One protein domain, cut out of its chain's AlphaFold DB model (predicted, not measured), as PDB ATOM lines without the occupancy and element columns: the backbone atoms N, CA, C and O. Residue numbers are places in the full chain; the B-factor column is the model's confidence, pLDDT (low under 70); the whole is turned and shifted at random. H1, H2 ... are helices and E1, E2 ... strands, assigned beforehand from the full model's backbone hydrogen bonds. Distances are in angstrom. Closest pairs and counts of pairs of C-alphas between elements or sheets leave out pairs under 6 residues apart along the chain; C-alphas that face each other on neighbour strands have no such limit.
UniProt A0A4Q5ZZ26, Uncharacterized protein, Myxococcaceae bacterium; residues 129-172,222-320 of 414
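AT A GLANCE: This is residues 129 to 172 and 222 to 320 of the 414 residues of an uncharacterized protein of Myxococcaceae bacterium (UniProt A0A4Q5ZZ26). Helix H5 lies near the middle, covered on one side by the small meander E1 E2 E3, with the hairpin E4 E5 next to that meander. On the other side of H5 is a second group: the hairpin E6 E7 with H2 and H4 packed on it, and the long H6 crossing H2. The 143 printed residues hold six named helices and seven named strands, in the order H1 E1 E2 E3 E4 E5 H2 H3 E6 E7 H4 H5 H6; the class is mixed, and the three sheets are antiparallel. The whole is compact, with a radius of gyration of the C-alphas of 14.3 A and spans of 42 by 33 by 30 A.

IN THESE COORDINATES: H1, residues 129 to 138, starts with C-alpha 129 at (96.304, -54.990, -42.213) and is 14.5 A long. The strands E1, residues 141 to 143, E2, 146 to 149, E3, 154 to 157, E4, 159 to 161, and E5, 164 to 167, follow. After the cut come H2, residues 231 to 243, 18.2 A, and H3, 245 to 251. E6, residues 257 to 261, and E7, 264 to 268, are each 13.4 A long. H4, residues 279 to 288, is 14.7 A and H5, 290 to 299, is 14.0 A. H6, residues 303 to 320, is 25.1 A and ends with C-alpha 320 at (66.300, -81.739, -36.161).

HOW THE PARTS SIT: E1 E2 E3 form a meander, each strand the antiparallel neighbour of the one before; N 143 and O 146 are 2.9 A apart, and N 149 and O 154 2.8 A. H5 is on this sheet, making two layers, a helix on one face of a sheet, at a height over the sheet of 8.6 A; its closest C-alphas to E3 are those of Ala 294 and Val 156, 5.9 A. E3 runs on into E4 at 27 degrees, and in the hairpin E4 and E5 N 159 and O 166 are 2.7 A apart. In the hairpin E6 and E7, N 267 and O 258 are 2.8 A apart. The closest C-alphas of H2 and E6, Ala 238 and Val 259, are 5.7 A apart; those of H4 and E7, Gly 279 and Leu 266, 5.0 A. H2 and H6 touch at a steep tilt of 47 degrees, opposite ways, closest at the C-alphas of Ala 236 and Gln 309, 4.9 A. H2 touches H3 only at the corner, with Lys 241 and Phe 248 the closest C-alphas at 5.4 A. H1 touches no helix. Every O i to N i+4 pair is within hydrogen-bond range in H1 to H5, and 11 of 14 in H6.

THE WHOLE: The C-alphas farthest apart, Gln 143 and Pro 320, are 43.0 A apart. Residues 173 to 221 are not printed, and C-alphas 172 and 222 are 16.4 A apart across this cut. Of the links printed whole, none is long. The mean pLDDT of the printed part is 91.5; residues 272 to 274 are under 70.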
ATOM      1  N   HIS A 129      97.151 -53.819 -42.034       87.06
ATOM      2  CA  HIS A 129      96.304 -54.990 -42.213       87.06
ATOM      3  C   HIS A 129      95.057 -54.667 -43.049       87.06
ATOM      4  O   HIS A 129      94.791 -55.314 -44.060       87.06
ATOM      5  N   ILE A 130      94.337 -53.598 -42.702       86.75
ATOM      6  CA  ILE A 130      93.153 -53.140 -43.442       86.75
ATOM      7  C   ILE A 130      93.513 -52.723 -44.875       86.75
ATOM      8  O   ILE A 130      92.745 -52.969 -45.811       86.75
ATOM      9  N   ALA A 131      94.684 -52.111 -45.067       87.19
ATOM     10  CA  ALA A 131      95.192 -51.789 -46.395       87.19
ATOM     11  C   ALA A 131      95.433 -53.057 -47.236       87.19
ATOM     12  O   ALA A 131      95.037 -53.091 -48.402       87.19
ATOM     13  N   ALA A 132      96.001 -54.111 -46.639       90.56
ATOM     14  CA  ALA A 132      96.229 -55.391 -47.307       90.56
ATOM     15  C   ALA A 132      94.919 -56.087 -47.713       90.56
ATOM     16  O   ALA A 132      94.790 -56.510 -48.861       90.56
ATOM     17  N   LEU A 133      93.915 -56.130 -46.827       91.88
ATOM     18  CA  LEU A 133      92.596 -56.702 -47.145       91.88
ATOM     19  C   LEU A 133      91.938 -55.988 -48.333       91.88
ATOM     20  O   LEU A 133      91.361 -56.616 -49.222       91.88
ATOM     21  N   ARG A 134      92.041 -54.654 -48.377       88.50
ATOM     22  CA  ARG A 134      91.516 -53.856 -49.493       88.50
ATOM     23  C   ARG A 134      92.276 -54.117 -50.785       88.50
ATOM     24  O   ARG A 134      91.636 -54.304 -51.814       88.50
ATOM     25  N   ALA A 135      93.604 -54.165 -50.731       90.75
ATOM     26  CA  ALA A 135      94.419 -54.500 -51.893       90.75
ATOM     27  C   ALA A 135      94.033 -55.876 -52.460       90.75
ATOM     28  O   ALA A 135      93.757 -55.985 -53.652       90.75
ATOM     29  N   ALA A 136      93.874 -56.889 -51.600       92.00
ATOM     30  CA  ALA A 136      93.474 -58.237 -52.000       92.00
ATOM     31  C   ALA A 136      92.083 -58.301 -52.661       92.00
ATOM     32  O   ALA A 136      91.858 -59.146 -53.529       92.00
ATOM     33  N   ARG A 137      91.150 -57.415 -52.279       92.44
ATOM     34  CA  ARG A 137      89.853 -57.259 -52.963       92.44
ATOM     35  C   ARG A 137      90.007 -56.590 -54.325       92.44
ATOM     36  O   ARG A 137      89.366 -57.014 -55.277       92.44
ATOM     37  N   GLU A 138      90.844 -55.561 -54.437       92.00
ATOM     38  CA  GLU A 138      91.083 -54.868 -55.712       92.00
ATOM     39  C   GLU A 138      91.816 -55.750 -56.739       92.00
ATOM     40  O   GLU A 138      91.653 -55.546 -57.941       92.00
ATOM     41  N   GLU A 139      92.533 -56.790 -56.298       93.44
ATOM     42  CA  GLU A 139      93.060 -57.831 -57.193       93.44
ATOM     43  C   GLU A 139      91.956 -58.608 -57.935       93.44
ATOM     44  O   GLU A 139      92.214 -59.182 -58.997       93.44
ATOM     45  N   ILE A 140      90.727 -58.639 -57.403       94.75
ATOM     46  CA  ILE A 140      89.579 -59.259 -58.069       94.75
ATOM     47  C   ILE A 140      89.083 -58.314 -59.162       94.75
ATOM     48  O   ILE A 140      88.445 -57.281 -58.914       94.75
ATOM     49  N   GLN A 141      89.360 -58.706 -60.403       95.31
ATOM     50  CA  GLN A 141      89.009 -57.928 -61.581       95.31
ATOM     51  C   GLN A 141      87.552 -58.170 -61.958       95.31
ATOM     52  O   GLN A 141      87.148 -59.310 -62.197       95.31
ATOM     53  N   LEU A 142      86.777 -57.092 -62.057       95.00
ATOM     54  CA  LEU A 142      85.403 -57.125 -62.549       95.00
ATOM     55  C   LEU A 142      85.362 -56.606 -63.986       95.00
ATOM     56  O   LEU A 142      85.733 -55.465 -64.255       95.00
ATOM     57  N   GLN A 143      84.891 -57.442 -64.905       93.94
ATOM     58  CA  GLN A 143      84.625 -57.082 -66.297       93.94
ATOM     59  C   GLN A 143      83.142 -57.312 -66.575       93.94
ATOM     60  O   GLN A 143      82.704 -58.426 -66.873       93.94
ATOM     61  N   GLY A 144      82.345 -56.254 -66.410       91.44
ATOM     62  CA  GLY A 144      80.890 -56.379 -66.386       91.44
ATOM     63  C   GLY A 144      80.462 -57.335 -65.273       91.44
ATOM     64  O   GLY A 144      80.769 -57.103 -64.108       91.44
ATOM     65  N   MET A 145      79.780 -58.420 -65.641       93.38
ATOM     66  CA  MET A 145      79.299 -59.441 -64.701       93.38
ATOM     67  C   MET A 145      80.286 -60.588 -64.454       93.38
ATOM     68  O   MET A 145      79.955 -61.559 -63.780       93.38
ATOM     69  N   VAL A 146      81.492 -60.517 -65.013       95.69
ATOM     70  CA  VAL A 146      82.506 -61.557 -64.837       95.69
ATOM     71  C   VAL A 146      83.536 -61.088 -63.820       95.69
ATOM     72  O   VAL A 146      84.240 -60.108 -64.056       95.69
ATOM     73  N   ALA A 147      83.650 -61.818 -62.714       96.12
ATOM     74  CA  ALA A 147      84.728 -61.671 -61.750       96.12
ATOM     75  C   ALA A 147      85.860 -62.649 -62.083       96.12
ATOM     76  O   ALA A 147      85.617 -63.837 -62.309       96.12
ATOM     77  N   THR A 148      87.096 -62.153 -62.110       96.38
ATOM     78  CA  THR A 148      88.306 -62.965 -62.288       96.38
ATOM     79  C   THR A 148      89.117 -62.928 -61.002       96.38
ATOM     80  O   THR A 148      89.585 -61.866 -60.594       96.38
ATOM     81  N   LEU A 149      89.260 -64.090 -60.363       93.31
ATOM     82  CA  LEU A 149      89.834 -64.229 -59.031       93.31
ATOM     83  C   LEU A 149      91.244 -64.845 -59.098       93.31
ATOM     84  O   LEU A 149      91.428 -65.906 -59.709       93.31
ATOM     85  N   PRO A 150      92.255 -64.215 -58.478       87.06
ATOM     86  CA  PRO A 150      93.588 -64.791 -58.363       87.06
ATOM     87  C   PRO A 150      93.647 -65.910 -57.304       87.06
ATOM     88  O   PRO A 150      92.736 -66.057 -56.489       87.06
ATOM     89  N   PRO A 151      94.719 -66.727 -57.291       76.81
ATOM     90  CA  PRO A 151      95.817 -66.763 -58.266       76.81
ATOM     91  C   PRO A 151      95.474 -67.554 -59.540       76.81
ATOM     92  O   PRO A 151      96.070 -67.323 -60.587       76.81
ATOM     93  N   ALA A 152      94.477 -68.440 -59.486       78.62
ATOM     94  CA  ALA A 152      94.132 -69.362 -60.572       78.62
ATOM     95  C   ALA A 152      93.439 -68.699 -61.781       78.62
ATOM     96  O   ALA A 152      93.064 -69.391 -62.724       78.62
ATOM     97  N   LYS A 153      93.215 -67.376 -61.742       85.94
ATOM     98  CA  LYS A 153      92.375 -66.631 -62.699       85.94
ATOM     99  C   LYS A 153      91.004 -67.294 -62.883       85.94
ATOM    100  O   LYS A 153      90.454 -67.334 -63.984       85.94
ATOM    101  N   ALA A 154      90.463 -67.827 -61.788       88.62
ATOM    102  CA  ALA A 154      89.168 -68.480 -61.789       88.62
ATOM    103  C   ALA A 154      88.100 -67.458 -62.175       88.62
ATOM    104  O   ALA A 154      88.093 -66.336 -61.668       88.62
ATOM    105  N   ARG A 155      87.202 -67.844 -63.080       93.62
ATOM    106  CA  ARG A 155      86.121 -66.973 -63.538       93.62
ATOM    107  C   ARG A 155      84.825 -67.345 -62.832       93.62
ATOM    108  O   ARG A 155      84.442 -68.519 -62.773       93.62
ATOM    109  N   VAL A 156      84.149 -66.331 -62.311       95.44
ATOM    110  CA  VAL A 156      82.808 -66.432 -61.739       95.44
ATOM    111  C   VAL A 156      81.916 -65.464 -62.496       95.44
ATOM    112  O   VAL A 156      82.209 -64.274 -62.591       95.44
ATOM    113  N   VAL A 157      80.842 -65.992 -63.075       95.50
ATOM    114  CA  VAL A 157      79.850 -65.194 -63.796       95.50
ATOM    115  C   VAL A 157      78.711 -64.886 -62.843       95.50
ATOM    116  O   VAL A 157      77.991 -65.787 -62.416       95.50
ATOM    117  N   LEU A 158      78.569 -63.617 -62.503       95.31
ATOM    118  CA  LEU A 158      77.421 -63.100 -61.784       95.31
ATOM    119  C   LEU A 158      76.305 -62.771 -62.782       95.31
ATOM    120  O   LEU A 158      76.503 -62.679 -63.992       95.31
ATOM    121  N   GLY A 159      75.102 -62.611 -62.273       93.06
ATOM    122  CA  GLY A 159      73.939 -62.159 -63.008       93.06
ATOM    123  C   GLY A 159      73.120 -61.229 -62.136       93.06
ATOM    124  O   GLY A 159      73.423 -61.039 -60.957       93.06
ATOM    125  N   HIS A 160      72.072 -60.675 -62.733       91.25
ATOM    126  CA  HIS A 160      71.074 -59.908 -62.010       91.25
ATOM    127  C   HIS A 160      69.708 -60.574 -62.130       91.25
ATOM    128  O   HIS A 160      69.259 -60.888 -63.231       91.25
ATOM    129  N   GLU A 161      69.033 -60.736 -61.003       88.38
ATOM    130  CA  GLU A 161      67.636 -61.146 -60.919       88.38
ATOM    131  C   GLU A 161      66.928 -60.150 -60.008       88.38
ATOM    132  O   GLU A 161      67.383 -59.896 -58.897       88.38
ATOM    133  N   ASN A 162      65.873 -59.500 -60.506       84.12
ATOM    134  CA  ASN A 162      65.144 -58.457 -59.770       84.12
ATOM    135  C   ASN A 162      66.048 -57.332 -59.217       84.12
ATOM    136  O   ASN A 162      65.819 -56.805 -58.131       84.12
ATOM    137  N   GLY A 163      67.098 -56.968 -59.963       83.94
ATOM    138  CA  GLY A 163      68.068 -55.948 -59.548       83.94
ATOM    139  C   GLY A 163      69.074 -56.420 -58.494       83.94
ATOM    140  O   GLY A 163      69.775 -55.592 -57.918       83.94
ATOM    141  N   ARG A 164      69.166 -57.730 -58.239       87.12
ATOM    142  CA  ARG A 164      70.056 -58.318 -57.234       87.12
ATOM    143  C   ARG A 164      71.051 -59.280 -57.836       87.12
ATOM    144  O   ARG A 164      70.752 -59.943 -58.823       87.12
ATOM    145  N   LEU A 165      72.231 -59.339 -57.225       90.81
ATOM    146  CA  LEU A 165      73.298 -60.217 -57.668       90.81
ATOM    147  C   LEU A 165      72.931 -61.681 -57.419       90.81
ATOM    148  O   LEU A 165      72.387 -62.059 -56.380       90.81
ATOM    149  N   VAL A 166      73.261 -62.515 -58.394       94.12
ATOM    150  CA  VAL A 166      73.063 -63.963 -58.342       94.12
ATOM    151  C   VAL A 166      74.210 -64.648 -59.065       94.12
ATOM    152  O   VAL A 166      74.622 -64.241 -60.145       94.12
ATOM    153  N   HIS A 167      74.687 -65.746 -58.500       95.44
ATOM    154  CA  HIS A 167      75.474 -66.748 -59.184       95.44
ATOM    155  C   HIS A 167      74.711 -68.071 -59.135       95.44
ATOM    156  O   HIS A 167      74.465 -68.618 -58.062       95.44
ATOM    157  N   ARG A 168      74.326 -68.596 -60.303       93.12
ATOM    158  CA  ARG A 168      73.549 -69.846 -60.399       93.12
ATOM    159  C   ARG A 168      74.371 -71.104 -60.125       93.12
ATOM    160  O   ARG A 168      73.782 -72.172 -60.003       93.12
ATOM    161  N   GLY A 169      75.688 -70.964 -59.989       91.38
ATOM    162  CA  GLY A 169      76.593 -72.068 -59.731       91.38
ATOM    163  C   GLY A 169      77.087 -72.763 -60.997       91.38
ATOM    164  O   GLY A 169      76.522 -72.624 -62.083       91.38
ATOM    165  N   THR A 170      78.182 -73.494 -60.843       88.75
ATOM    166  CA  THR A 170      78.858 -74.288 -61.876       88.75
ATOM    167  C   THR A 170      79.238 -75.682 -61.382       88.75
ATOM    168  O   THR A 170      79.372 -76.598 -62.189       88.75
ATOM    169  N   VAL A 171      79.373 -75.876 -60.067       80.50
ATOM    170  CA  VAL A 171      79.743 -77.160 -59.468       80.50
ATOM    171  C   VAL A 171      78.484 -77.933 -59.115       80.50
ATOM    172  O   VAL A 171      77.905 -77.778 -58.038       80.50
ATOM    173  N   ALA A 172      78.050 -78.746 -60.074       78.44
ATOM    174  CA  ALA A 172      76.875 -79.589 -59.940       78.44
ATOM    175  C   ALA A 172      76.982 -80.540 -58.737       78.44
ATOM    176  O   ALA A 172      78.065 -80.980 -58.350       78.44
ATOM    177  N   ARG A 222      72.154 -66.312 -49.491       93.50
ATOM    178  CA  ARG A 222      72.084 -67.769 -49.591       93.50
ATOM    179  C   ARG A 222      73.308 -68.319 -50.287       93.50
ATOM    180  O   ARG A 222      73.721 -67.775 -51.310       93.50
ATOM    181  N   TRP A 223      73.823 -69.426 -49.771       95.19
ATOM    182  CA  TRP A 223      74.980 -70.115 -50.324       95.19
ATOM    183  C   TRP A 223      74.779 -71.626 -50.310       95.19
ATOM    184  O   TRP A 223      74.367 -72.188 -49.295       95.19
ATOM    185  N   GLY A 224      75.118 -72.273 -51.421       93.75
ATOM    186  CA  GLY A 224      75.296 -73.716 -51.467       93.75
ATOM    187  C   GLY A 224      74.125 -74.535 -51.993       93.75
ATOM    188  O   GLY A 224      73.091 -74.013 -52.425       93.75
ATOM    189  N   ALA A 225      74.328 -75.857 -51.951       90.88
ATOM    190  CA  ALA A 225      73.452 -76.839 -52.593       90.88
ATOM    191  C   ALA A 225      72.074 -76.973 -51.932       90.88
ATOM    192  O   ALA A 225      71.057 -77.164 -52.602       90.88
ATOM    193  N   TRP A 226      72.039 -76.796 -50.617       92.38
ATOM    194  CA  TRP A 226      70.858 -76.348 -49.892       92.38
ATOM    195  C   TRP A 226      71.052 -74.846 -49.707       92.38
ATOM    196  O   TRP A 226      72.137 -74.489 -49.264       92.38
ATOM    197  N   PRO A 227      70.106 -73.961 -50.049       87.62
ATOM    198  CA  PRO A 227      70.316 -72.513 -49.995       87.62
ATOM    199  C   PRO A 227      70.434 -72.017 -48.539       87.62
ATOM    200  O   PRO A 227      69.503 -71.420 -48.002       87.62
ATOM    201  N   LEU A 228      71.569 -72.297 -47.889       92.06
ATOM    202  CA  LEU A 228      71.853 -71.969 -46.497       92.06
ATOM    203  C   LEU A 228      71.904 -70.453 -46.368       92.06
ATOM    204  O   LEU A 228      72.613 -69.799 -47.127       92.06
ATOM    205  N   SER A 229      71.185 -69.905 -45.398       92.00
ATOM    206  CA  SER A 229      71.115 -68.467 -45.135       92.00
ATOM    207  C   SER A 229      71.150 -68.194 -43.644       92.00
ATOM    208  O   SER A 229      70.737 -69.057 -42.874       92.00
ATOM    209  N   GLY A 230      71.594 -67.005 -43.232       90.94
ATOM    210  CA  GLY A 230      71.682 -66.654 -41.811       90.94
ATOM    211  C   GLY A 230      72.579 -67.631 -41.045       90.94
ATOM    212  O   GLY A 230      73.662 -67.980 -41.521       90.94
ATOM    213  N   ASP A 231      72.116 -68.116 -39.894       90.56
ATOM    214  CA  ASP A 231      72.900 -68.984 -39.007       90.56
ATOM    215  C   ASP A 231      73.390 -70.285 -39.676       90.56
ATOM    216  O   ASP A 231      74.565 -70.610 -39.514       90.56
ATOM    217  N   PRO A 232      72.585 -71.023 -40.474       92.12
ATOM    218  CA  PRO A 232      73.089 -72.154 -41.257       92.12
ATOM    219  C   PRO A 232      74.274 -71.831 -42.181       92.12
ATOM    220  O   PRO A 232      75.189 -72.647 -42.296       92.12
ATOM    221  N   LEU A 233      74.284 -70.657 -42.826       95.06
ATOM    222  CA  LEU A 233      75.402 -70.227 -43.677       95.06
ATOM    223  C   LEU A 233      76.638 -69.957 -42.816       95.06
ATOM    224  O   LEU A 233      77.720 -70.467 -43.107       95.06
ATOM    225  N   ILE A 234      76.469 -69.206 -41.724       95.19
ATOM    226  CA  ILE A 234      77.556 -68.893 -40.787       95.19
ATOM    227  C   ILE A 234      78.140 -70.185 -40.197       95.19
ATOM    228  O   ILE A 234      79.358 -70.339 -40.145       95.19
ATOM    229  N   ALA A 235      77.292 -71.149 -39.835       95.00
ATOM    230  CA  ALA A 235      77.706 -72.458 -39.343       95.00
ATOM    231  C   ALA A 235      78.489 -73.262 -40.393       95.00
ATOM    232  O   ALA A 235      79.466 -73.924 -40.042       95.00
ATOM    233  N   ALA A 236      78.113 -73.191 -41.675       96.62
ATOM    234  CA  ALA A 236      78.873 -73.824 -42.755       96.62
ATOM    235  C   ALA A 236      80.270 -73.209 -42.905       96.62
ATOM    236  O   ALA A 236      81.255 -73.942 -43.000       96.62
ATOM    237  N   LEU A 237      80.376 -71.879 -42.862       97.50
ATOM    238  CA  LEU A 237      81.665 -71.186 -42.917       97.50
ATOM    239  C   LEU A 237      82.534 -71.486 -41.683       97.50
ATOM    240  O   LEU A 237      83.710 -71.808 -41.840       97.50
ATOM    241  N   ALA A 238      81.958 -71.473 -40.477       96.88
ATOM    242  CA  ALA A 238      82.646 -71.879 -39.247       96.88
ATOM    243  C   ALA A 238      83.147 -73.328 -39.330       96.88
ATOM    244  O   ALA A 238      84.296 -73.605 -38.990       96.88
ATOM    245  N   CYS A 239      82.311 -74.251 -39.818       96.31
ATOM    246  CA  CYS A 239      82.686 -75.653 -39.984       96.31
ATOM    247  C   CYS A 239      83.838 -75.820 -40.984       96.31
ATOM    248  O   CYS A 239      84.723 -76.650 -40.766       96.31
ATOM    249  N   TRP A 240      83.859 -75.030 -42.060       97.69
ATOM    250  CA  TRP A 240      84.972 -75.045 -43.003       97.69
ATOM    251  C   TRP A 240      86.251 -74.503 -42.363       97.69
ATOM    252  O   TRP A 240      87.251 -75.219 -42.345       97.69
ATOM    253  N   LYS A 241      86.199 -73.313 -41.748       97.62
ATOM    254  CA  LYS A 241      87.347 -72.697 -41.067       97.62
ATOM    255  C   LYS A 241      87.933 -73.598 -39.979       97.62
ATOM    256  O   LYS A 241      89.146 -73.705 -39.856       97.62
ATOM    257  N   GLN A 242      87.090 -74.280 -39.207       96.56
ATOM    258  CA  GLN A 242      87.543 -75.201 -38.163       96.56
ATOM    259  C   GLN A 242      88.322 -76.398 -38.728       96.56
ATOM    260  O   GLN A 242      89.234 -76.899 -38.076       96.56
ATOM    261  N   ARG A 243      87.941 -76.894 -39.909       94.44
ATOM    262  CA  ARG A 243      88.536 -78.099 -40.506       94.44
ATOM    263  C   ARG A 243      89.764 -77.792 -41.348       94.44
ATOM    264  O   ARG A 243      90.713 -78.564 -41.330       94.44
ATOM    265  N   GLU A 244      89.709 -76.706 -42.107       97.00
ATOM    266  CA  GLU A 244      90.722 -76.322 -43.087       97.00
ATOM    267  C   GLU A 244      90.986 -74.808 -42.988       97.00
ATOM    268  O   GLU A 244      90.636 -74.059 -43.905       97.00
ATOM    269  N   PRO A 245      91.575 -74.331 -41.872       96.69
ATOM    270  CA  PRO A 245      91.764 -72.901 -41.626       96.69
ATOM    271  C   PRO A 245      92.620 -72.244 -42.708       96.69
ATOM    272  O   PRO A 245      92.263 -71.187 -43.209       96.69
ATOM    273  N   GLU A 246      93.688 -72.907 -43.155       96.56
ATOM    274  CA  GLU A 246      94.570 -72.378 -44.201       96.56
ATOM    275  C   GLU A 246      93.840 -72.186 -45.537       96.56
ATOM    276  O   GLU A 246      93.992 -71.150 -46.184       96.56
ATOM    277  N   ALA A 247      93.011 -73.155 -45.947       95.06
ATOM    278  CA  ALA A 247      92.234 -73.058 -47.181       95.06
ATOM    279  C   ALA A 247      91.143 -71.983 -47.073       95.06
ATOM    280  O   ALA A 247      90.927 -71.221 -48.018       95.06
ATOM    281  N   PHE A 248      90.487 -71.890 -45.912       97.31
ATOM    282  CA  PHE A 248      89.515 -70.842 -45.621       97.31
ATOM    283  C   PHE A 248      90.164 -69.454 -45.684       97.31
ATOM    284  O   PHE A 248      89.684 -68.582 -46.409       97.31
ATOM    285  N   ASP A 249      91.285 -69.251 -44.993       95.50
ATOM    286  CA  ASP A 249      91.974 -67.962 -44.923       95.50
ATOM    287  C   ASP A 249      92.541 -67.558 -46.288       95.50
ATOM    288  O   ASP A 249      92.417 -66.405 -46.712       95.50
ATOM    289  N   ALA A 250      93.075 -68.521 -47.043       93.25
ATOM    290  CA  ALA A 250      93.559 -68.300 -48.400       93.25
ATOM    291  C   ALA A 250      92.446 -67.928 -49.395       93.25
ATOM    292  O   ALA A 250      92.744 -67.332 -50.432       93.25
ATOM    293  N   ARG A 251      91.178 -68.272 -49.132       93.31
ATOM    294  CA  ARG A 251      90.045 -67.966 -50.025       93.31
ATOM    295  C   ARG A 251      89.225 -66.765 -49.574       93.31
ATOM    296  O   ARG A 251      88.900 -65.916 -50.400       93.31
ATOM    297  N   LEU A 252      88.893 -66.700 -48.292       95.88
ATOM    298  CA  LEU A 252      87.964 -65.735 -47.708       95.88
ATOM    299  C   LEU A 252      88.659 -64.804 -46.705       95.88
ATOM    300  O   LEU A 252      88.478 -63.586 -46.795       95.88
ATOM    301  N   GLY A 253      89.523 -65.338 -45.834       94.50
ATOM    302  CA  GLY A 253      90.222 -64.552 -44.804       94.50
ATOM    303  C   GLY A 253      91.067 -63.412 -45.376       94.50
ATOM    304  O   GLY A 253      90.971 -62.275 -44.919       94.50
ATOM    305  N   ARG A 254      91.796 -63.654 -46.475       93.12
ATOM    306  CA  ARG A 254      92.572 -62.619 -47.191       93.12
ATOM    307  C   ARG A 254      91.723 -61.458 -47.715       93.12
ATOM    308  O   ARG A 254      92.250 -60.393 -48.014       93.12
ATOM    309  N   LEU A 255      90.417 -61.676 -47.873       93.94
ATOM    310  CA  LEU A 255      89.449 -60.676 -48.317       93.94
ATOM    311  C   LEU A 255      88.725 -60.030 -47.137       93.94
ATOM    312  O   LEU A 255      87.782 -59.277 -47.359       93.94
ATOM    313  N   GLY A 256      89.127 -60.318 -45.901       93.44
ATOM    314  CA  GLY A 256      88.528 -59.786 -44.683       93.44
ATOM    315  C   GLY A 256      87.208 -60.449 -44.304       93.44
ATOM    316  O   GLY A 256      86.494 -59.886 -43.483       93.44
ATOM    317  N   ILE A 257      86.857 -61.582 -44.921       95.25
ATOM    318  CA  ILE A 257      85.719 -62.406 -44.506       95.25
ATOM    319  C   ILE A 257      86.236 -63.392 -43.466       95.25
ATOM    320  O   ILE A 257      87.078 -64.229 -43.785       95.25
ATOM    321  N   ASP A 258      85.707 -63.319 -42.251       95.25
ATOM    322  CA  ASP A 258      86.104 -64.214 -41.175       95.25
ATOM    323  C   ASP A 258      84.911 -64.743 -40.372       95.25
ATOM    324  O   ASP A 258      83.814 -64.196 -40.431       95.25
ATOM    325  N   VAL A 259      85.110 -65.822 -39.615       95.12
ATOM    326  CA  VAL A 259      84.100 -66.392 -38.718       95.12
ATOM    327  C   VAL A 259      84.706 -66.698 -37.345       95.12
ATOM    328  O   VAL A 259      85.732 -67.380 -37.238       95.12
ATOM    329  N   THR A 260      84.066 -66.209 -36.279       92.38
ATOM    330  CA  THR A 260      84.347 -66.643 -34.899       92.38
ATOM    331  C   THR A 260      83.769 -68.030 -34.686       92.38
ATOM    332  O   THR A 260      82.713 -68.324 -35.218       92.38
ATOM    333  N   LEU A 261      84.427 -68.906 -33.925       90.56
ATOM    334  CA  LEU A 261      83.971 -70.300 -33.798       90.56
ATOM    335  C   LEU A 261      83.047 -70.545 -32.592       90.56
ATOM    336  O   LEU A 261      82.325 -71.540 -32.578       90.56
ATOM    337  N   ALA A 262      83.049 -69.659 -31.590       89.00
ATOM    338  CA  ALA A 262      82.293 -69.838 -30.348       89.00
ATOM    339  C   ALA A 262      81.851 -68.488 -29.732       89.00
ATOM    340  O   ALA A 262      82.650 -67.857 -29.040       89.00
ATOM    341  N   PRO A 263      80.594 -68.048 -29.943       88.19
ATOM    342  CA  PRO A 263      79.619 -68.595 -30.892       88.19
ATOM    343  C   PRO A 263      80.010 -68.321 -32.364       88.19
ATOM    344  O   PRO A 263      80.800 -67.406 -32.629       88.19
ATOM    345  N   PRO A 264      79.472 -69.102 -33.324       92.56
ATOM    346  CA  PRO A 264      79.600 -68.829 -34.753       92.56
ATOM    347  C   PRO A 264      79.049 -67.457 -35.158       92.56
ATOM    348  O   PRO A 264      77.835 -67.274 -35.185       92.56
ATOM    349  N   THR A 265      79.928 -66.521 -35.525       94.06
ATOM    350  CA  THR A 265      79.542 -65.181 -36.000       94.06
ATOM    351  C   THR A 265      80.401 -64.782 -37.191       94.06
ATOM    352  O   THR A 265      81.628 -64.831 -37.127       94.06
ATOM    353  N   LEU A 266      79.758 -64.373 -38.288       94.69
ATOM    354  CA  LEU A 266      80.442 -63.819 -39.457       94.69
ATOM    355  C   LEU A 266      80.971 -62.422 -39.138       94.69
ATOM    356  O   LEU A 266      80.237 -61.606 -38.588       94.69
ATOM    357  N   ARG A 267      82.208 -62.138 -39.530       94.00
ATOM    358  CA  ARG A 267      82.854 -60.833 -39.410       94.00
ATOM    359  C   ARG A 267      83.341 -60.390 -40.782       94.00
ATOM    360  O   ARG A 267      83.879 -61.192 -41.544       94.00
ATOM    361  N   LEU A 268      83.150 -59.115 -41.093       92.50
ATOM    362  CA  LEU A 268      83.666 -58.496 -42.304       92.50
ATOM    363  C   LEU A 268      84.525 -57.287 -41.939       92.50
ATOM    364  O   LEU A 268      84.025 -56.300 -41.405       92.50
ATOM    365  N   GLN A 269      85.811 -57.369 -42.265       90.31
ATOM    366  CA  GLN A 269      86.804 -56.337 -41.975       90.31
ATOM    367  C   GLN A 269      87.195 -55.564 -43.232       90.31
ATOM    368  O   GLN A 269      87.042 -56.038 -44.355       90.31
ATOM    369  N   GLY A 270      87.733 -54.358 -43.069       81.00
ATOM    370  CA  GLY A 270      88.355 -53.606 -44.164       81.00
ATOM    371  C   GLY A 270      87.409 -53.055 -45.234       81.00
ATOM    372  O   GLY A 270      87.862 -52.574 -46.278       81.00
ATOM    373  N   SER A 271      86.104 -53.047 -44.964       74.69
ATOM    374  CA  SER A 271      85.085 -52.309 -45.720       74.69
ATOM    375  C   SER A 271      85.464 -50.820 -45.861       74.69
ATOM    376  O   SER A 271      86.198 -50.264 -45.034       74.69
ATOM    377  N   ARG A 272      85.058 -50.150 -46.952       67.00
ATOM    378  CA  ARG A 272      85.450 -48.747 -47.214       67.00
ATOM    379  C   ARG A 272      84.857 -47.813 -46.155       67.00
ATOM    380  O   ARG A 272      83.679 -47.497 -46.210       67.00
ATOM    381  N   GLY A 273      85.693 -47.358 -45.222       62.00
ATOM    382  CA  GLY A 273      85.326 -46.355 -44.212       62.00
ATOM    383  C   GLY A 273      84.328 -46.823 -43.146       62.00
ATOM    384  O   GLY A 273      83.973 -46.020 -42.290       62.00
ATOM    385  N   ALA A 274      83.904 -48.088 -43.181       64.12
ATOM    386  CA  ALA A 274      83.001 -48.678 -42.203       64.12
ATOM    387  C   ALA A 274      83.793 -49.432 -41.119       64.12
ATOM    388  O   ALA A 274      84.871 -49.960 -41.425       64.12
ATOM    389  N   PRO A 275      83.291 -49.458 -39.870       74.06
ATOM    390  CA  PRO A 275      83.835 -50.316 -38.822       74.06
ATOM    391  C   PRO A 275      83.722 -51.796 -39.212       74.06
ATOM    392  O   PRO A 275      83.055 -52.145 -40.188       74.06
ATOM    393  N   ASP A 276      84.379 -52.661 -38.444       83.81
ATOM    394  CA  ASP A 276      84.175 -54.103 -38.558       83.81
ATOM    395  C   ASP A 276      82.687 -54.421 -38.357       83.81
ATOM    396  O   ASP A 276      82.091 -54.033 -37.350       83.81
ATOM    397  N   CYS A 277      82.096 -55.111 -39.330       87.56
ATOM    398  CA  CYS A 277      80.688 -55.493 -39.301       87.56
ATOM    399  C   CYS A 277      80.566 -56.960 -38.901       87.56
ATOM    400  O   CYS A 277      81.398 -57.784 -39.289       87.56
ATOM    401  N   GLU A 278      79.501 -57.304 -38.180       91.31
ATOM    402  CA  GLU A 278      79.282 -58.667 -37.695       91.31
ATOM    403  C   GLU A 278      77.867 -59.177 -37.995       91.31
ATOM    404  O   GLU A 278      76.923 -58.413 -38.222       91.31
ATOM    405  N   GLY A 279      77.718 -60.501 -38.025       87.88
ATOM    406  CA  GLY A 279      76.438 -61.186 -38.166       87.88
ATOM    407  C   GLY A 279      75.670 -60.760 -39.420       87.88
ATOM    408  O   GLY A 279      76.137 -60.928 -40.548       87.88
ATOM    409  N   ARG A 280      74.461 -60.223 -39.225       86.06
ATOM    410  CA  ARG A 280      73.546 -59.880 -40.324       86.06
ATOM    411  C   ARG A 280      74.042 -58.719 -41.185       86.06
ATOM    412  O   ARG A 280      73.825 -58.733 -42.393       86.06
ATOM    413  N   GLU A 281      74.717 -57.744 -40.585       87.31
ATOM    414  CA  GLU A 281      75.294 -56.618 -41.323       87.31
ATOM    415  C   GLU A 281      76.432 -57.098 -42.233       87.31
ATOM    416  O   GLU A 281      76.477 -56.749 -43.412       87.31
ATOM    417  N   ALA A 282      77.285 -57.994 -41.725       90.31
ATOM    418  CA  ALA A 282      78.335 -58.624 -42.521       90.31
ATOM    419  C   ALA A 282      77.764 -59.438 -43.697       90.31
ATOM    420  O   ALA A 282      78.289 -59.358 -44.807       90.31
ATOM    421  N   LEU A 283      76.667 -60.178 -43.485       90.12
ATOM    422  CA  LEU A 283      75.978 -60.908 -44.560       90.12
ATOM    423  C   LEU A 283      75.437 -59.967 -45.643       90.12
ATOM    424  O   LEU A 283      75.520 -60.300 -46.825       90.12
ATOM    425  N   ALA A 284      74.904 -58.809 -45.247       88.19
ATOM    426  CA  ALA A 284      74.391 -57.821 -46.186       88.19
ATOM    427  C   ALA A 284      75.495 -57.233 -47.062       88.19
ATOM    428  O   ALA A 284      75.394 -57.268 -48.287       88.19
ATOM    429  N   LEU A 285      76.592 -56.799 -46.446       88.25
ATOM    430  CA  LEU A 285      77.737 -56.259 -47.176       88.25
ATOM    431  C   LEU A 285      78.379 -57.295 -48.109       88.25
ATOM    432  O   LEU A 285      78.795 -56.953 -49.214       88.25
ATOM    433  N   LEU A 286      78.426 -58.567 -47.699       90.69
ATOM    434  CA  LEU A 286      78.918 -59.654 -48.548       90.69
ATOM    435  C   LEU A 286      78.030 -59.835 -49.791       90.69
ATOM    436  O   LEU A 286      78.550 -60.003 -50.892       90.69
ATOM    437  N   GLY A 287      76.704 -59.775 -49.633       89.56
ATOM    438  CA  GLY A 287      75.755 -59.902 -50.744       89.56
ATOM    439  C   GLY A 287      75.699 -58.698 -51.689       89.56
ATOM    440  O   GLY A 287      75.324 -58.850 -52.850       89.56
ATOM    441  N   GLU A 288      76.079 -57.511 -51.214       88.69
ATOM    442  CA  GLU A 288      76.116 -56.283 -52.015       88.69
ATOM    443  C   GLU A 288      77.413 -56.117 -52.817       88.69
ATOM    444  O   GLU A 288      77.381 -55.553 -53.912       88.69
ATOM    445  N   ASP A 289      78.548 -56.611 -52.308       91.12
ATOM    446  CA  ASP A 289      79.829 -56.524 -53.011       91.12
ATOM    447  C   ASP A 289      79.995 -57.689 -54.014       91.12
ATOM    448  O   ASP A 289      80.196 -58.842 -53.608       91.12
ATOM    449  N   PRO A 290      80.000 -57.424 -55.337       93.50
ATOM    450  CA  PRO A 290      80.165 -58.467 -56.347       93.50
ATOM    451  C   PRO A 290      81.485 -59.239 -56.218       93.50
ATOM    452  O   PRO A 290      81.540 -60.412 -56.584       93.50
ATOM    453  N   ARG A 291      82.554 -58.635 -55.687       94.94
ATOM    454  CA  ARG A 291      83.844 -59.317 -55.493       94.94
ATOM    455  C   ARG A 291      83.762 -60.331 -54.362       94.94
ATOM    456  O   ARG A 291      84.249 -61.453 -54.513       94.94
ATOM    457  N   LEU A 292      83.136 -59.955 -53.249       94.31
ATOM    458  CA  LEU A 292      82.948 -60.848 -52.105       94.31
ATOM    459  C   LEU A 292      81.982 -61.977 -52.456       94.31
ATOM    460  O   LEU A 292      82.279 -63.140 -52.190       94.31
ATOM    461  N   MET A 293      80.890 -61.659 -53.150       94.81
ATOM    462  CA  MET A 293      79.946 -62.657 -53.637       94.81
ATOM    463  C   MET A 293      80.597 -63.645 -54.615       94.81
ATOM    464  O   MET A 293      80.402 -64.855 -54.499       94.81
ATOM    465  N   ALA A 294      81.423 -63.157 -55.545       96.12
ATOM    466  CA  ALA A 294      82.180 -64.020 -56.446       96.12
ATOM    467  C   ALA A 294      83.200 -64.899 -55.705       96.12
ATOM    468  O   ALA A 294      83.413 -66.051 -56.081       96.12
ATOM    469  N   SER A 295      83.799 -64.381 -54.635       96.12
ATOM    470  CA  SER A 295      84.744 -65.132 -53.803       96.12
ATOM    471  C   SER A 295      84.049 -66.217 -52.988       96.12
ATOM    472  O   SER A 295      84.556 -67.332 -52.905       96.12
ATOM    473  N   LEU A 296      82.851 -65.939 -52.464       96.50
ATOM    474  CA  LEU A 296      82.016 -66.940 -51.799       96.50
ATOM    475  C   LEU A 296      81.559 -68.038 -52.774       96.50
ATOM    476  O   LEU A 296      81.587 -69.222 -52.435       96.50
ATOM    477  N   ALA A 297      81.207 -67.667 -54.008       95.94
ATOM    478  CA  ALA A 297      80.922 -68.639 -55.057       95.94
ATOM    479  C   ALA A 297      82.155 -69.512 -55.342       95.94
ATOM    480  O   ALA A 297      82.078 -70.734 -55.269       95.94
ATOM    481  N   GLN A 298      83.325 -68.909 -55.581       94.81
ATOM    482  CA  GLN A 298      84.559 -69.669 -55.802       94.81
ATOM    483  C   GLN A 298      84.885 -70.595 -54.623       94.81
ATOM    484  O   GLN A 298      85.279 -71.736 -54.844       94.81
ATOM    485  N   ALA A 299      84.687 -70.134 -53.388       94.81
ATOM    486  CA  ALA A 299      84.875 -70.942 -52.193       94.81
ATOM    487  C   ALA A 299      83.980 -72.190 -52.177       94.81
ATOM    488  O   ALA A 299      84.441 -73.255 -51.788       94.81
ATOM    489  N   GLY A 300      82.741 -72.113 -52.678       93.94
ATOM    490  CA  GLY A 300      81.852 -73.278 -52.811       93.94
ATOM    491  C   GLY A 300      82.354 -74.363 -53.775       93.94
ATOM    492  O   GLY A 300      81.799 -75.461 -53.819       93.94
ATOM    493  N   ARG A 301      83.424 -74.092 -54.532       92.19
ATOM    494  CA  ARG A 301      84.100 -75.077 -55.387       92.19
ATOM    495  C   ARG A 301      85.149 -75.896 -54.635       92.19
ATOM    496  O   ARG A 301      85.567 -76.932 -55.143       92.19
ATOM    497  N   GLU A 302      85.564 -75.451 -53.450       92.25
ATOM    498  CA  GLU A 302      86.531 -76.163 -52.618       92.25
ATOM    499  C   GLU A 302      85.895 -77.387 -51.961       92.25
ATOM    500  O   GLU A 302      84.784 -77.334 -51.424       92.25
ATOM    501  N   ARG A 303      86.637 -78.497 -51.946       92.25
ATOM    502  CA  ARG A 303      86.169 -79.764 -51.374       92.25
ATOM    503  C   ARG A 303      85.797 -79.623 -49.894       92.25
ATOM    504  O   ARG A 303      84.743 -80.101 -49.466       92.25
ATOM    505  N   GLY A 304      86.633 -78.926 -49.122       93.75
ATOM    506  CA  GLY A 304      86.390 -78.646 -47.708       93.75
ATOM    507  C   GLY A 304      85.103 -77.862 -47.471       93.75
ATOM    508  O   GLY A 304      84.319 -78.221 -46.587       93.75
ATOM    509  N   ALA A 305      84.840 -76.856 -48.312       95.19
ATOM    510  CA  ALA A 305      83.640 -76.030 -48.248       95.19
ATOM    511  C   ALA A 305      82.371 -76.831 -48.570       95.19
ATOM    512  O   ALA A 305      81.393 -76.739 -47.831       95.19
ATOM    513  N   GLN A 306      82.387 -77.672 -49.607       94.94
ATOM    514  CA  GLN A 306      81.253 -78.544 -49.958       94.94
ATOM    515  C   GLN A 306      80.878 -79.475 -48.802       94.94
ATOM    516  O   GLN A 306      79.716 -79.559 -48.398       94.94
ATOM    517  N   LEU A 307      81.875 -80.143 -48.213       94.62
ATOM    518  CA  LEU A 307      81.661 -81.015 -47.059       94.62
ATOM    519  C   LEU A 307      81.191 -80.229 -45.827       94.62
ATOM    520  O   LEU A 307      80.405 -80.749 -45.036       94.62
ATOM    521  N   ALA A 308      81.656 -78.993 -45.640       95.88
ATOM    522  CA  ALA A 308      81.196 -78.129 -44.557       95.88
ATOM    523  C   ALA A 308      79.734 -77.687 -44.740       95.88
ATOM    524  O   ALA A 308      78.972 -77.725 -43.774       95.88
ATOM    525  N   GLN A 309      79.311 -77.364 -45.968       96.00
ATOM    526  CA  GLN A 309      77.903 -77.096 -46.288       96.00
ATOM    527  C   GLN A 309      77.019 -78.306 -45.961       96.00
ATOM    528  O   GLN A 309      75.995 -78.153 -45.298       96.00
ATOM    529  N   LEU A 310      77.431 -79.520 -46.352       96.00
ATOM    530  CA  LEU A 310      76.692 -80.744 -46.024       96.00
ATOM    531  C   LEU A 310      76.637 -81.012 -44.515       96.00
ATOM    532  O   LEU A 310      75.586 -81.372 -43.989       96.00
ATOM    533  N   LYS A 311      77.741 -80.802 -43.789       95.44
ATOM    534  CA  LYS A 311      77.761 -80.935 -42.323       95.44
ATOM    535  C   LYS A 311      76.810 -79.953 -41.645       95.44
ATOM    536  O   LYS A 311      76.069 -80.357 -40.750       95.44
ATOM    537  N   ALA A 312      76.808 -78.692 -42.073       95.12
ATOM    538  CA  ALA A 312      75.904 -77.677 -41.542       95.12
ATOM    539  C   ALA A 312      74.440 -78.001 -41.860       95.12
ATOM    540  O   ALA A 312      73.597 -77.930 -40.968       95.12
ATOM    541  N   LEU A 313      74.148 -78.440 -43.090       95.69
ATOM    542  CA  LEU A 313      72.830 -78.933 -43.492       95.69
ATOM    543  C   LEU A 313      72.348 -80.061 -42.568       95.69
ATOM    544  O   LEU A 313      71.229 -80.021 -42.052       95.69
ATOM    545  N   LEU A 314      73.203 -81.053 -42.322       95.19
ATOM    546  CA  LEU A 314      72.868 -82.180 -41.459       95.19
ATOM    547  C   LEU A 314      72.608 -81.745 -40.022       95.19
ATOM    548  O   LEU A 314      71.596 -82.132 -39.442       95.19
ATOM    549  N   ALA A 315      73.503 -80.942 -39.451       94.06
ATOM    550  CA  ALA A 315      73.407 -80.514 -38.064       94.06
ATOM    551  C   ALA A 315      72.206 -79.592 -37.810       94.06
ATOM    552  O   ALA A 315      71.497 -79.789 -36.828       94.06
ATOM    553  N   GLN A 316      71.967 -78.618 -38.691       92.56
ATOM    554  CA  GLN A 316      71.008 -77.535 -38.448       92.56
ATOM    555  C   GLN A 316      69.618 -77.795 -39.038       92.56
ATOM    556  O   GLN A 316      68.637 -77.216 -38.576       92.56
ATOM    557  N   VAL A 317      69.507 -78.648 -40.062       92.88
ATOM    558  CA  VAL A 317      68.239 -78.861 -40.777       92.88
ATOM    559  C   VAL A 317      67.778 -80.304 -40.651       92.88
ATOM    560  O   VAL A 317      66.711 -80.552 -40.082       92.88
ATOM    561  N   LEU A 318      68.577 -81.254 -41.149       93.75
ATOM    562  CA  LEU A 318      68.116 -82.627 -41.361       93.75
ATOM    563  C   LEU A 318      68.032 -83.438 -40.067       93.75
ATOM    564  O   LEU A 318      67.041 -84.127 -39.868       93.75
ATOM    565  N   ARG A 319      69.002 -83.340 -39.149       93.75
ATOM    566  CA  ARG A 319      68.909 -84.038 -37.854       93.75
ATOM    567  C   ARG A 319      67.721 -83.544 -37.022       93.75
ATOM    568  O   ARG A 319      66.924 -84.390 -36.628       93.75
ATOM    569  N   PRO A 320      67.506 -82.225 -36.830       93.31
ATOM    570  CA  PRO A 320      66.300 -81.739 -36.161       93.31
ATOM    571  C   PRO A 320      65.005 -82.184 -36.853       93.31
ATOM    572  O   PRO A 320      64.034 -82.524 -36.180       93.31
TER     573      PRO A 320